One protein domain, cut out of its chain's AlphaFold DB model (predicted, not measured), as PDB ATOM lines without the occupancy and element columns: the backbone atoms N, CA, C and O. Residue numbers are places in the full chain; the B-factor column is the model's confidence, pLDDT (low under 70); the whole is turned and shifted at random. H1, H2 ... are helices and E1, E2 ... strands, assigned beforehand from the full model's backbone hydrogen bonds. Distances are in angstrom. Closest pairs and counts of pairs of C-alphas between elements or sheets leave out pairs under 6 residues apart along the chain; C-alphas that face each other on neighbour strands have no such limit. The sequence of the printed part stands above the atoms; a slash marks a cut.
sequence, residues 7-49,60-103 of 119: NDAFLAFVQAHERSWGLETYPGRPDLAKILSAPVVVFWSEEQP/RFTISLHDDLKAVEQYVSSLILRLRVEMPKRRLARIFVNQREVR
ATOM      1  N   ASN A   7     -41.613 -53.979  30.919       70.69
ATOM      2  CA  ASN A   7     -42.867 -53.790  31.651       70.69
ATOM      3  C   ASN A   7     -42.665 -53.243  33.078       70.69
ATOM      4  O   ASN A   7     -43.469 -52.451  33.570       70.69
ATOM      5  N   ASP A   8     -41.547 -53.590  33.723       86.25
ATOM      6  CA  ASP A   8     -41.255 -53.176  35.102       86.25
ATOM      7  C   ASP A   8     -41.137 -51.655  35.237       86.25
ATOM      8  O   ASP A   8     -41.636 -51.068  36.198       86.25
ATOM      9  N   ALA A   9     -40.534 -50.995  34.244       89.75
ATOM     10  CA  ALA A   9     -40.408 -49.542  34.222       89.75
ATOM     11  C   ALA A   9     -41.776 -48.859  34.096       89.75
ATOM     12  O   ALA A   9     -42.065 -47.915  34.833       89.75
ATOM     13  N   PHE A  10     -42.638 -49.349  33.200       93.62
ATOM     14  CA  PHE A  10     -43.984 -48.807  33.033       93.62
ATOM     15  C   PHE A  10     -44.792 -48.928  34.327       93.62
ATOM     16  O   PHE A  10     -45.293 -47.928  34.847       93.62
ATOM     17  N   LEU A  11     -44.849 -50.133  34.901       94.38
ATOM     18  CA  LEU A  11     -45.576 -50.380  36.142       94.38
ATOM     19  C   LEU A  11     -45.010 -49.578  37.318       94.38
ATOM     20  O   LEU A  11     -45.790 -49.060  38.117       94.38
ATOM     21  N   ALA A  12     -43.690 -49.404  37.412       92.31
ATOM     22  CA  ALA A  12     -43.077 -48.562  38.438       92.31
ATOM     23  C   ALA A  12     -43.560 -47.105  38.350       92.31
ATOM     24  O   ALA A  12     -43.895 -46.506  39.375       92.31
ATOM     25  N   PHE A  13     -43.666 -46.545  37.141       91.94
ATOM     26  CA  PHE A  13     -44.184 -45.188  36.929       91.94
ATOM     27  C   PHE A  13     -45.680 -45.072  37.236       91.94
ATOM     28  O   PHE A  13     -46.094 -44.108  37.881       91.94
ATOM     29  N   VAL A  14     -46.488 -46.062  36.845       93.50
ATOM     30  CA  VAL A  14     -47.919 -46.107  37.191       93.50
ATOM     31  C   VAL A  14     -48.103 -46.173  38.708       93.50
ATOM     32  O   VAL A  14     -48.871 -45.399  39.274       93.50
ATOM     33  N   GLN A  15     -47.350 -47.030  39.400       92.62
ATOM     34  CA  GLN A  15     -47.398 -47.120  40.860       92.62
ATOM     35  C   GLN A  15     -46.932 -45.828  41.535       92.62
ATOM     36  O   GLN A  15     -47.551 -45.394  42.504       92.62
ATOM     37  N   ALA A  16     -45.859 -45.203  41.043       90.12
ATOM     38  CA  ALA A  16     -45.384 -43.926  41.566       90.12
ATOM     39  C   ALA A  16     -46.450 -42.831  41.404       90.12
ATOM     40  O   ALA A  16     -46.725 -42.097  42.355       90.12
ATOM     41  N   HIS A  17     -47.106 -42.775  40.242       91.50
ATOM     42  CA  HIS A  17     -48.230 -41.882  39.988       91.50
ATOM     43  C   HIS A  17     -49.370 -42.109  40.988       91.50
ATOM     44  O   HIS A  17     -49.749 -41.171  41.693       91.50
ATOM     45  N   GLU A  18     -49.856 -43.348  41.114       91.19
ATOM     46  CA  GLU A  18     -50.958 -43.692  42.020       91.19
ATOM     47  C   GLU A  18     -50.621 -43.384  43.485       91.19
ATOM     48  O   GLU A  18     -51.449 -42.824  44.201       91.19
ATOM     49  N   ARG A  19     -49.384 -43.649  43.930       89.88
ATOM     50  CA  ARG A  19     -48.928 -43.295  45.287       89.88
ATOM     51  C   ARG A  19     -48.833 -41.784  45.502       89.88
ATOM     52  O   ARG A  19     -49.138 -41.310  46.592       89.88
ATOM     53  N   SER A  20     -48.396 -41.028  44.491       87.19
ATOM     54  CA  SER A  20     -48.179 -39.576  44.602       87.19
ATOM     55  C   SER A  20     -49.480 -38.770  44.675       87.19
ATOM     56  O   SER A  20     -49.532 -37.733  45.352       87.19
ATOM     57  N   TRP A  21     -50.521 -39.256  43.994       86.19
ATOM     58  CA  TRP A  21     -51.856 -38.666  43.996       86.19
ATOM     59  C   TRP A  21     -52.738 -39.247  45.099       86.19
ATOM     60  O   TRP A  21     -53.504 -38.505  45.709       86.19
ATOM     61  N   GLY A  22     -52.626 -40.543  45.401       84.50
ATOM     62  CA  GLY A  22     -53.516 -41.214  46.344       84.50
ATOM     63  C   GLY A  22     -54.979 -40.973  45.962       84.50
ATOM     64  O   GLY A  22     -55.410 -41.324  44.861       84.50
ATOM     65  N   LEU A  23     -55.720 -40.315  46.861       82.56
ATOM     66  CA  LEU A  23     -57.130 -39.946  46.677       82.56
ATOM     67  C   LEU A  23     -57.342 -38.595  45.965       82.56
ATOM     68  O   LEU A  23     -58.474 -38.255  45.631       82.56
ATOM     69  N   GLU A  24     -56.288 -37.806  45.742       84.00
ATOM     70  CA  GLU A  24     -56.379 -36.526  45.031       84.00
ATOM     71  C   GLU A  24     -56.596 -36.755  43.519       84.00
ATOM     72  O   GLU A  24     -56.067 -37.704  42.940       84.00
ATOM     73  N   THR A  25     -57.333 -35.873  42.836       83.75
ATOM     74  CA  THR A  25     -57.542 -35.939  41.377       83.75
ATOM     75  C   THR A  25     -57.055 -34.668  40.682       83.75
ATOM     76  O   THR A  25     -57.041 -33.594  41.282       83.75
ATOM     77  N   TYR A  26     -56.673 -34.787  39.410       87.81
ATOM     78  CA  TYR A  26     -56.361 -33.659  38.532       87.81
ATOM     79  C   TYR A  26     -57.278 -33.656  37.307       87.81
ATOM     80  O   TYR A  26     -57.823 -34.704  36.942       87.81
ATOM     81  N   PRO A  27     -57.459 -32.497  36.644       86.75
ATOM     82  CA  PRO A  27     -58.288 -32.411  35.449       86.75
ATOM     83  C   PRO A  27     -57.849 -33.419  34.382       86.75
ATOM     84  O   PRO A  27     -56.704 -33.396  33.933       86.75
ATOM     85  N   GLY A  28     -58.771 -34.297  33.983       88.38
ATOM     86  CA  GLY A  28     -58.514 -35.323  32.972       88.38
ATOM     87  C   GLY A  28     -57.718 -36.537  33.461       88.38
ATOM     88  O   GLY A  28     -57.213 -37.267  32.615       88.38
ATOM     89  N   ARG A  29     -57.600 -36.771  34.781       92.38
ATOM     90  CA  ARG A  29     -56.939 -37.968  35.333       92.38
ATOM     91  C   ARG A  29     -57.552 -39.246  34.738       92.38
ATOM     92  O   ARG A  29     -58.740 -39.496  34.962       92.38
ATOM     93  N   PRO A  30     -56.774 -40.063  34.004       93.38
ATOM     94  CA  PRO A  30     -57.263 -41.337  33.508       93.38
ATOM     95  C   PRO A  30     -57.397 -42.347  34.650       93.38
ATOM     96  O   PRO A  30     -56.664 -42.298  35.639       93.38
ATOM     97  N   ASP A  31     -58.339 -43.274  34.499       92.75
ATOM     98  CA  ASP A  31     -58.452 -44.418  35.399       92.75
ATOM     99  C   ASP A  31     -57.329 -45.440  35.146       92.75
ATOM    100  O   ASP A  31     -56.733 -45.490  34.066       92.75
ATOM    101  N   LEU A  32     -57.035 -46.262  36.158       93.00
ATOM    102  CA  LEU A  32     -55.954 -47.247  36.092       93.00
ATOM    103  C   LEU A  32     -56.135 -48.232  34.929       93.00
ATOM    104  O   LEU A  32     -55.162 -48.562  34.257       93.00
ATOM    105  N   ALA A  33     -57.366 -48.677  34.672       94.38
ATOM    106  CA  ALA A  33     -57.645 -49.625  33.599       94.38
ATOM    107  C   ALA A  33     -57.272 -49.038  32.229       94.38
ATOM    108  O   ALA A  33     -56.567 -49.687  31.460       94.38
ATOM    109  N   LYS A  34     -57.654 -47.783  31.968       95.94
ATOM    110  CA  LYS A  34     -57.300 -47.049  30.751       95.94
ATOM    111  C   LYS A  34     -55.804 -46.811  30.633       95.94
ATOM    112  O   LYS A  34     -55.281 -46.910  29.531       95.94
ATOM    113  N   ILE A  35     -55.107 -46.520  31.735       95.56
ATOM    114  CA  ILE A  35     -53.643 -46.377  31.715       95.56
ATOM    115  C   ILE A  35     -52.993 -47.689  31.261       95.56
ATOM    116  O   ILE A  35     -52.128 -47.669  30.391       95.56
ATOM    117  N   LEU A  36     -53.417 -48.825  31.821       94.62
ATOM    118  CA  LEU A  36     -52.831 -50.134  31.516       94.62
ATOM    119  C   LEU A  36     -53.173 -50.638  30.103       94.62
ATOM    120  O   LEU A  36     -52.394 -51.405  29.535       94.62
ATOM    121  N   SER A  37     -54.311 -50.219  29.539       95.31
ATOM    122  CA  SER A  37     -54.772 -50.644  28.210       95.31
ATOM    123  C   SER A  37     -54.437 -49.673  27.073       95.31
ATOM    124  O   SER A  37     -54.680 -50.007  25.915       95.31
ATOM    125  N   ALA A  38     -53.957 -48.463  27.367       96.38
ATOM    126  CA  ALA A  38     -53.716 -47.451  26.342       96.38
ATOM    127  C   ALA A  38     -52.514 -47.806  25.443       96.38
ATOM    128  O   ALA A  38     -51.466 -48.208  25.959       96.38
ATOM    129  N   PRO A  39     -52.612 -47.583  24.115       96.25
ATOM    130  CA  PRO A  39     -51.485 -47.757  23.202       96.25
ATOM    131  C   PRO A  39     -50.315 -46.830  23.527       96.25
ATOM    132  O   PRO A  39     -49.162 -47.252  23.466       96.25
ATOM    133  N   VAL A  40     -50.595 -45.577  23.899       97.12
ATOM    134  CA  VAL A  40     -49.576 -44.592  24.274       97.12
ATOM    135  C   VAL A  40     -49.932 -43.942  25.607       97.12
ATOM    136  O   VAL A  40     -51.017 -43.386  25.775       97.12
ATOM    137  N   VAL A  41     -48.980 -43.956  26.540       97.00
ATOM    138  CA  VAL A  41     -49.083 -43.306  27.852       97.00
ATOM    139  C   VAL A  41     -47.960 -42.290  27.994       97.00
ATOM    140  O   VAL A  41     -46.784 -42.628  27.855       97.00
ATOM    141  N   VAL A  42     -48.308 -41.043  28.302       96.06
ATOM    142  CA  VAL A  42     -47.338 -39.960  28.489       96.06
ATOM    143  C   VAL A  42     -47.433 -39.415  29.900       96.06
ATOM    144  O   VAL A  42     -48.499 -38.984  30.335       96.06
ATOM    145  N   PHE A  43     -46.297 -39.396  30.590       94.62
ATOM    146  CA  PHE A  43     -46.138 -38.778  31.898       94.62
ATOM    147  C   PHE A  43     -45.576 -37.368  31.730       94.62
ATOM    148  O   PHE A  43     -44.567 -37.164  31.048       94.62
ATOM    149  N   TRP A  44     -46.200 -36.407  32.401       92.38
ATOM    150  CA  TRP A  44     -45.814 -35.000  32.401       92.38
ATOM    151  C   TRP A  44     -45.410 -34.563  33.800       92.38
ATOM    152  O   TRP A  44     -46.138 -34.843  34.750       92.38
ATOM    153  N   SER A  45     -44.306 -33.833  33.930       88.44
ATOM    154  CA  SER A  45     -43.970 -33.115  35.160       88.44
ATOM    155  C   SER A  45     -44.404 -31.655  35.051       88.44
ATOM    156  O   SER A  45     -44.230 -31.011  34.014       88.44
ATOM    157  N   GLU A  46     -45.003 -31.128  36.115       80.38
ATOM    158  CA  GLU A  46     -45.298 -29.699  36.224       80.38
ATOM    159  C   GLU A  46     -44.109 -28.993  36.877       80.38
ATOM    160  O   GLU A  46     -43.605 -29.430  37.915       80.38
ATOM    161  N   GLU A  47     -43.638 -27.904  36.271       65.25
ATOM    162  CA  GLU A  47     -42.600 -27.079  36.882       65.25
ATOM    163  C   GLU A  47     -43.234 -26.274  38.021       65.25
ATOM    164  O   GLU A  47     -43.961 -25.305  37.793       65.25
ATOM    165  N   GLN A  48     -43.008 -26.701  39.267       56.25
ATOM    166  CA  GLN A  48     -43.424 -25.901  40.414       56.25
ATOM    167  C   GLN A  48     -42.567 -24.628  40.469       56.25
ATOM    168  O   GLN A  48     -41.338 -24.721  40.417       56.25
ATOM    169  N   PRO A  49     -43.169 -23.433  40.607       47.72
ATOM    170  CA  PRO A  49     -42.399 -22.219  40.815       47.72
ATOM    171  C   PRO A  49     -41.571 -22.372  42.096       47.72
ATOM    172  O   PRO A  49     -42.103 -22.682  43.162       47.72
ATOM    173  N   ARG A  60     -44.723 -35.029  41.113       84.25
ATOM    174  CA  ARG A  60     -46.100 -35.406  40.799       84.25
ATOM    175  C   ARG A  60     -46.255 -35.392  39.294       84.25
ATOM    176  O   ARG A  60     -46.248 -34.326  38.678       84.25
ATOM    177  N   PHE A  61     -46.408 -36.577  38.721       89.75
ATOM    178  CA  PHE A  61     -46.705 -36.704  37.305       89.75
ATOM    179  C   PHE A  61     -48.202 -36.559  37.051       89.75
ATOM    180  O   PHE A  61     -49.023 -37.005  37.851       89.75
ATOM    181  N   THR A  62     -48.559 -35.974  35.915       93.00
ATOM    182  CA  THR A  62     -49.891 -36.133  35.316       93.00
ATOM    183  C   THR A  62     -49.777 -37.035  34.093       93.00
ATOM    184  O   THR A  62     -48.701 -37.131  33.498       93.00
ATOM    185  N   ILE A  63     -50.857 -37.721  33.728       94.94
ATOM    186  CA  ILE A  63     -50.879 -38.674  32.618       94.94
ATOM    187  C   ILE A  63     -51.825 -38.182  31.529       94.94
ATOM    188  O   ILE A  63     -52.934 -37.732  31.817       94.94
ATOM    189  N   SER A  64     -51.403 -38.318  30.273       95.44
ATOM    190  CA  SER A  64     -52.312 -38.325  29.127       95.44
ATOM    191  C   SER A  64     -52.177 -39.617  28.328       95.44
ATOM    192  O   SER A  64     -51.108 -40.230  28.287       95.44
ATOM    193  N   LEU A  65     -53.290 -40.033  27.727       97.00
ATOM    194  CA  LEU A  65     -53.407 -41.248  26.926       97.00
ATOM    195  C   LEU A  65     -53.645 -40.860  25.469       97.00
ATOM    196  O   LEU A  65     -54.390 -39.913  25.214       97.00
ATOM    197  N   HIS A  66     -53.025 -41.583  24.540       96.38
ATOM    198  CA  HIS A  66     -53.151 -41.330  23.103       96.38
ATOM    199  C   HIS A  66     -53.260 -42.647  22.336       96.38
ATOM    200  O   HIS A  66     -52.738 -43.676  22.773       96.38
ATOM    201  N   ASP A  67     -53.915 -42.596  21.179       96.25
ATOM    202  CA  ASP A  67     -54.011 -43.740  20.265       96.25
ATOM    203  C   ASP A  67     -52.709 -43.938  19.474       96.25
ATOM    204  O   ASP A  67     -52.337 -45.063  19.144       96.25
ATOM    205  N   ASP A  68     -51.999 -42.843  19.189       95.75
ATOM    206  CA  ASP A  68     -50.733 -42.828  18.463       95.75
ATOM    207  C   ASP A  68     -49.778 -41.730  18.980       95.75
ATOM    208  O   ASP A  68     -50.079 -40.979  19.911       95.75
ATOM    209  N   LEU A  69     -48.580 -41.654  18.393       94.00
ATOM    210  CA  LEU A  69     -47.561 -40.671  18.771       94.00
ATOM    211  C   LEU A  69     -47.768 -39.286  18.142       94.00
ATOM    212  O   LEU A  69     -47.045 -38.364  18.517       94.00
ATOM    213  N   LYS A  70     -48.743 -39.080  17.243       91.94
ATOM    214  CA  LYS A  70     -48.867 -37.818  16.488       91.94
ATOM    215  C   LYS A  70     -49.089 -36.624  17.404       91.94
ATOM    216  O   LYS A  70     -48.513 -35.562  17.186       91.94
ATOM    217  N   ALA A  71     -49.893 -36.790  18.453       88.50
ATOM    218  CA  ALA A  71     -50.125 -35.734  19.437       88.50
ATOM    219  C   ALA A  71     -48.836 -35.359  20.191       88.50
ATOM    220  O   ALA A  71     -48.576 -34.185  20.465       88.50
ATOM    221  N   VAL A  72     -47.993 -36.353  20.489       90.19
ATOM    222  CA  VAL A  72     -46.698 -36.156  21.148       90.19
ATOM    223  C   VAL A  72     -45.706 -35.480  20.200       90.19
ATOM    224  O   VAL A  72     -45.018 -34.545  20.602       90.19
ATOM    225  N   GLU A  73     -45.671 -35.895  18.933       89.88
ATOM    226  CA  GLU A  73     -44.853 -35.280  17.881       89.88
ATOM    227  C   GLU A  73     -45.218 -33.811  17.678       89.88
ATOM    228  O   GLU A  73     -44.342 -32.952  17.738       89.88
ATOM    229  N   GLN A  74     -46.507 -33.497  17.526       88.12
ATOM    230  CA  GLN A  74     -46.991 -32.121  17.395       88.12
ATOM    231  C   GLN A  74     -46.584 -31.258  18.591       88.12
ATOM    232  O   GLN A  74     -46.133 -30.124  18.406       88.12
ATOM    233  N   TYR A  75     -46.700 -31.796  19.810       88.06
ATOM    234  CA  TYR A  75     -46.233 -31.112  21.010       88.06
ATOM    235  C   TYR A  75     -44.728 -30.813  20.917       88.06
ATOM    236  O   TYR A  75     -44.335 -29.651  21.018       88.06
ATOM    237  N   VAL A  76     -43.888 -31.814  20.641       87.56
ATOM    238  CA  VAL A  76     -42.425 -31.650  20.549       87.56
ATOM    239  C   VAL A  76     -42.026 -30.682  19.429       87.56
ATOM    240  O   VAL A  76     -41.211 -29.785  19.654       87.56
ATOM    241  N   SER A  77     -42.622 -30.797  18.242       86.19
ATOM    242  CA  SER A  77     -42.387 -29.881  17.121       86.19
ATOM    243  C   SER A  77     -42.782 -28.450  17.471       86.19
ATOM    244  O   SER A  77     -42.046 -27.513  17.157       86.19
ATOM    245  N   SER A  78     -43.907 -28.262  18.168       84.19
ATOM    246  CA  SER A  78     -44.328 -26.934  18.612       84.19
ATOM    247  C   SER A  78     -43.342 -26.317  19.601       84.19
ATOM    248  O   SER A  78     -43.100 -25.116  19.518       84.19
ATOM    249  N   LEU A  79     -42.717 -27.121  20.473       81.00
ATOM    250  CA  LEU A  79     -41.658 -26.637  21.353       81.00
ATOM    251  C   LEU A  79     -40.477 -26.133  20.530       81.00
ATOM    252  O   LEU A  79     -40.097 -24.979  20.680       81.00
ATOM    253  N   ILE A  80     -39.958 -26.944  19.605       81.44
ATOM    254  CA  ILE A  80     -38.788 -26.586  18.789       81.44
ATOM    255  C   ILE A  80     -39.022 -25.284  18.010       81.44
ATOM    256  O   ILE A  80     -38.153 -24.415  17.984       81.44
ATOM    257  N   LEU A  81     -40.208 -25.123  17.417       80.44
ATOM    258  CA  LEU A  81     -40.545 -23.944  16.617       80.44
ATOM    259  C   LEU A  81     -40.859 -22.694  17.462       80.44
ATOM    260  O   LEU A  81     -40.671 -21.579  16.979       80.44
ATOM    261  N   ARG A  82     -41.336 -22.848  18.709       74.19
ATOM    262  CA  ARG A  82     -41.824 -21.742  19.566       74.19
ATOM    263  C   ARG A  82     -40.907 -21.383  20.741       74.19
ATOM    264  O   ARG A  82     -41.278 -20.521  21.536       74.19
ATOM    265  N   LEU A  83     -39.710 -21.970  20.834       62.25
ATOM    266  CA  LEU A  83     -38.745 -21.826  21.946       62.25
ATOM    267  C   LEU A  83     -38.371 -20.381  22.354       62.25
ATOM    268  O   LEU A  83     -37.689 -20.201  23.359       62.25
ATOM    269  N   ARG A  84     -38.785 -19.347  21.612       58.66
ATOM    270  CA  ARG A  84     -38.472 -17.938  21.905       58.66
ATOM    271  C   ARG A  84     -39.521 -17.189  22.736       58.66
ATOM    272  O   ARG A  84     -39.230 -16.061  23.115       58.66
ATOM    273  N   VAL A  85     -40.706 -17.755  22.998       59.09
ATOM    274  CA  VAL A  85     -41.830 -16.972  23.558       59.09
ATOM    275  C   VAL A  85     -42.153 -17.333  25.012       59.09
ATOM    276  O   VAL A  85     -42.107 -16.443  25.849       59.09
ATOM    277  N   GLU A  86     -42.388 -18.604  25.356       61.66
ATOM    278  CA  GLU A  86     -42.609 -19.044  26.748       61.66
ATOM    279  C   GLU A  86     -42.210 -20.519  26.919       61.66
ATOM    280  O   GLU A  86     -42.514 -21.351  26.061       61.66
ATOM    281  N   MET A  87     -41.543 -20.868  28.027       64.88
ATOM    282  CA  MET A  87     -41.307 -22.277  28.362       64.88
ATOM    283  C   MET A  87     -42.628 -22.949  28.773       64.88
ATOM    284  O   MET A  87     -43.400 -22.369  29.540       64.88
ATOM    285  N   PRO A  88     -42.910 -24.176  28.300       70.94
ATOM    286  CA  PRO A  88     -44.144 -24.871  28.636       70.94
ATOM    287  C   PRO A  88     -44.202 -25.188  30.139       70.94
ATOM    288  O   PRO A  88     -43.252 -25.715  30.713       70.94
ATOM    289  N   LYS A  89     -45.361 -24.946  30.763       75.06
ATOM    290  CA  LYS A  89     -45.615 -25.262  32.187       75.06
ATOM    291  C   LYS A  89     -45.525 -26.762  32.509       75.06
ATOM    292  O   LYS A  89     -45.347 -27.143  33.664       75.06
ATOM    293  N   ARG A  90     -45.680 -27.606  31.485       81.19
ATOM    294  CA  ARG A  90     -45.586 -29.067  31.558       81.19
ATOM    295  C   ARG A  90     -44.409 -29.530  30.731       81.19
ATOM    296  O   ARG A  90     -44.311 -29.151  29.565       81.19
ATOM    297  N   ARG A  91     -43.562 -30.369  31.316       86.19
ATOM    298  CA  ARG A  91     -42.428 -31.002  30.645       86.19
ATOM    299  C   ARG A  91     -42.731 -32.475  30.418       86.19
ATOM    300  O   ARG A  91     -43.315 -33.139  31.271       86.19
ATOM    301  N   LEU A  92     -42.335 -32.976  29.255       89.44
ATOM    302  CA  LEU A  92     -42.455 -34.388  28.916       89.44
ATOM    303  C   LEU A  92     -41.476 -35.194  29.786       89.44
ATOM    304  O   LEU A  92     -40.263 -35.066  29.624       89.44
ATOM    305  N   ALA A  93     -41.992 -35.997  30.717       90.81
ATOM    306  CA  ALA A  93     -41.169 -36.797  31.620       90.81
ATOM    307  C   ALA A  93     -40.851 -38.168  31.012       90.81
ATOM    308  O   ALA A  93     -39.679 -38.529  30.902       90.81
ATOM    309  N   ARG A  94     -41.871 -38.930  30.595       93.88
ATOM    310  CA  ARG A  94     -41.719 -40.260  29.974       93.88
ATOM    311  C   ARG A  94     -42.828 -40.540  28.967       93.88
ATOM    312  O   ARG A  94     -43.944 -40.057  29.134       93.88
ATOM    313  N   ILE A  95     -42.519 -41.354  27.961       95.62
ATOM    314  CA  ILE A  95     -43.478 -41.872  26.980       95.62
ATOM    315  C   ILE A  95     -43.365 -43.394  26.987       95.62
ATOM    316  O   ILE A  95     -42.260 -43.930  26.922       95.62
ATOM    317  N   PHE A  96     -44.502 -44.075  27.026       96.38
ATOM    318  CA  PHE A  96     -44.595 -45.517  26.858       96.38
ATOM    319  C   PHE A  96     -45.513 -45.830  25.682       96.38
ATOM    320  O   PHE A  96     -46.612 -45.289  25.608       96.38
ATOM    321  N   VAL A  97     -45.068 -46.706  24.782       95.81
ATOM    322  CA  VAL A  97     -45.861 -47.233  23.666       95.81
ATOM    323  C   VAL A  97     -46.014 -48.728  23.878       95.81
ATOM    324  O   VAL A  97     -45.012 -49.435  23.966       95.81
ATOM    325  N   ASN A  98     -47.250 -49.211  24.000       95.44
ATOM    326  CA  ASN A  98     -47.560 -50.596  24.356       95.44
ATOM    327  C   ASN A  98     -46.736 -51.062  25.571       95.44
ATOM    328  O   ASN A  98     -46.075 -52.098  25.530       95.44
ATOM    329  N   GLN A  99     -46.725 -50.239  26.629       94.62
ATOM    330  CA  GLN A  99     -45.997 -50.473  27.888       94.62
ATOM    331  C   GLN A  99     -44.460 -50.505  27.753       94.62
ATOM    332  O   GLN A  99     -43.764 -50.865  28.698       94.62
ATOM    333  N   ARG A 100     -43.900 -50.088  26.609       93.94
ATOM    334  CA  ARG A 100     -42.450 -49.987  26.387       93.94
ATOM    335  C   ARG A 100     -41.992 -48.536  26.376       93.94
ATOM    336  O   ARG A 100     -42.559 -47.732  25.641       93.94
ATOM    337  N   GLU A 101     -40.974 -48.194  27.168       94.12
ATOM    338  CA  GLU A 101     -40.433 -46.826  27.184       94.12
ATOM    339  C   GLU A 101     -39.874 -46.471  25.803       94.12
ATOM    340  O   GLU A 101     -39.066 -47.205  25.230       94.12
ATOM    341  N   VAL A 102     -40.282 -45.316  25.284       93.88
ATOM    342  CA  VAL A 102     -39.718 -44.733  24.068       93.88
ATOM    343  C   VAL A 102     -39.190 -43.339  24.363       93.88
ATOM    344  O   VAL A 102     -39.666 -42.631  25.255       93.88
ATOM    345  N   ARG A 103     -38.186 -42.927  23.593       91.19
ATOM    346  CA  ARG A 103     -37.577 -41.601  23.701       91.19
ATOM    347  C   ARG A 103     -37.567 -40.929  22.344       91.19
ATOM    348  O   ARG A 103     -37.341 -41.574  21.322       91.19
TER     349      ARG A 103
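Overview. This is residues 7 to 49 and 60 to 103 of the 119 residues of an uncharacterized protein of Chloroflexi bacterium (UniProt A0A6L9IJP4). What shape does the model have? A strongly twisted sheet of four strands has the helix H1 slanting over one face, while the short helix H2 grazes it at E2 and E1. The helix H3 only grazes the sheet and reaches away from H1 to a loop, where residues 80 to 86, of which 80 to 82 belong to H3, stick out. What is it made of? The printed part has 87 residues, with three named helices and four named strands in the order H1 H2 E1 E2 H3 E3 E4; the class is mixed, and the antiparallel sheet runs E2 E1 E3 E4. How large is it? It is compact, with a radius of gyration of the C-alphas of 13.3 A and spans of 37 by 29 by 21 A.

Arrangement. How do the strands pair? E1, residues 40 to 46, is antiparallel to E3, residues 90 to 97, with N 43 and O 94 2.8 A apart, and to E2, residues 61 to 66, with N 44 and O 62 2.8 A apart. E3 forms a hairpin with E4, residues 100 to 102, where N 97 and O 100 are 2.8 A apart. E2, H3, residues 70 to 82, and E3 form a split strand-helix-strand unit, two strands running the same way with a helix between them in the chain and E1 between them in the sheet; its crossover is right-handed. Where are the helices? H1, residues 7 to 21, on one face of the sheet, makes two layers with it, at a height over the sheet of 9.3 A; its closest C-alphas to E2 are those of His 17 and Phe 61, 6.0 A apart. On the local plane it runs slantwise to the strands, at 54 degrees to E2. H2, residues 32 to 37, only grazes the sheet with residues 34 to 37, and is close to but not clearly touching H1, the closest C-alphas being those of Val 14 and Ile 35, 7.9 A apart. How do the helix backbones run? In H1, H2 and H3 every O i to N i+4 pair is within hydrogen-bond range. H3 only grazes the sheet with residues 71 to 76, and it is apart from H1 and H2.

Along the chain. Where do the longer elements begin and end? H1 begins at C-alpha 7 (-42.867, -53.790, 31.651) and is 21.5 A long, H3 is 17.8 A, E1 19.6 A and E2 16.3 A. E3 is 19.8 A long and bends by 56 degrees at residue 93. Where does the last strand end? E4 ends at C-alpha 102 (-39.718, -44.733, 24.068).

Size, cuts and confidence. Is there a cut? Residues 50 to 59 are not printed, and C-alphas 49 and 60 are 13.7 A apart across the cut. How long are the links? Of the links printed whole, H2 to E1, E2 to H3 and E3 to E4 are tight, and H1 to H2 and H3 to E3 are short. Where is confidence low? Residues 47 to 49 and 83 to 87 are under 70, and the mean pLDDT of the printed part is 87.2.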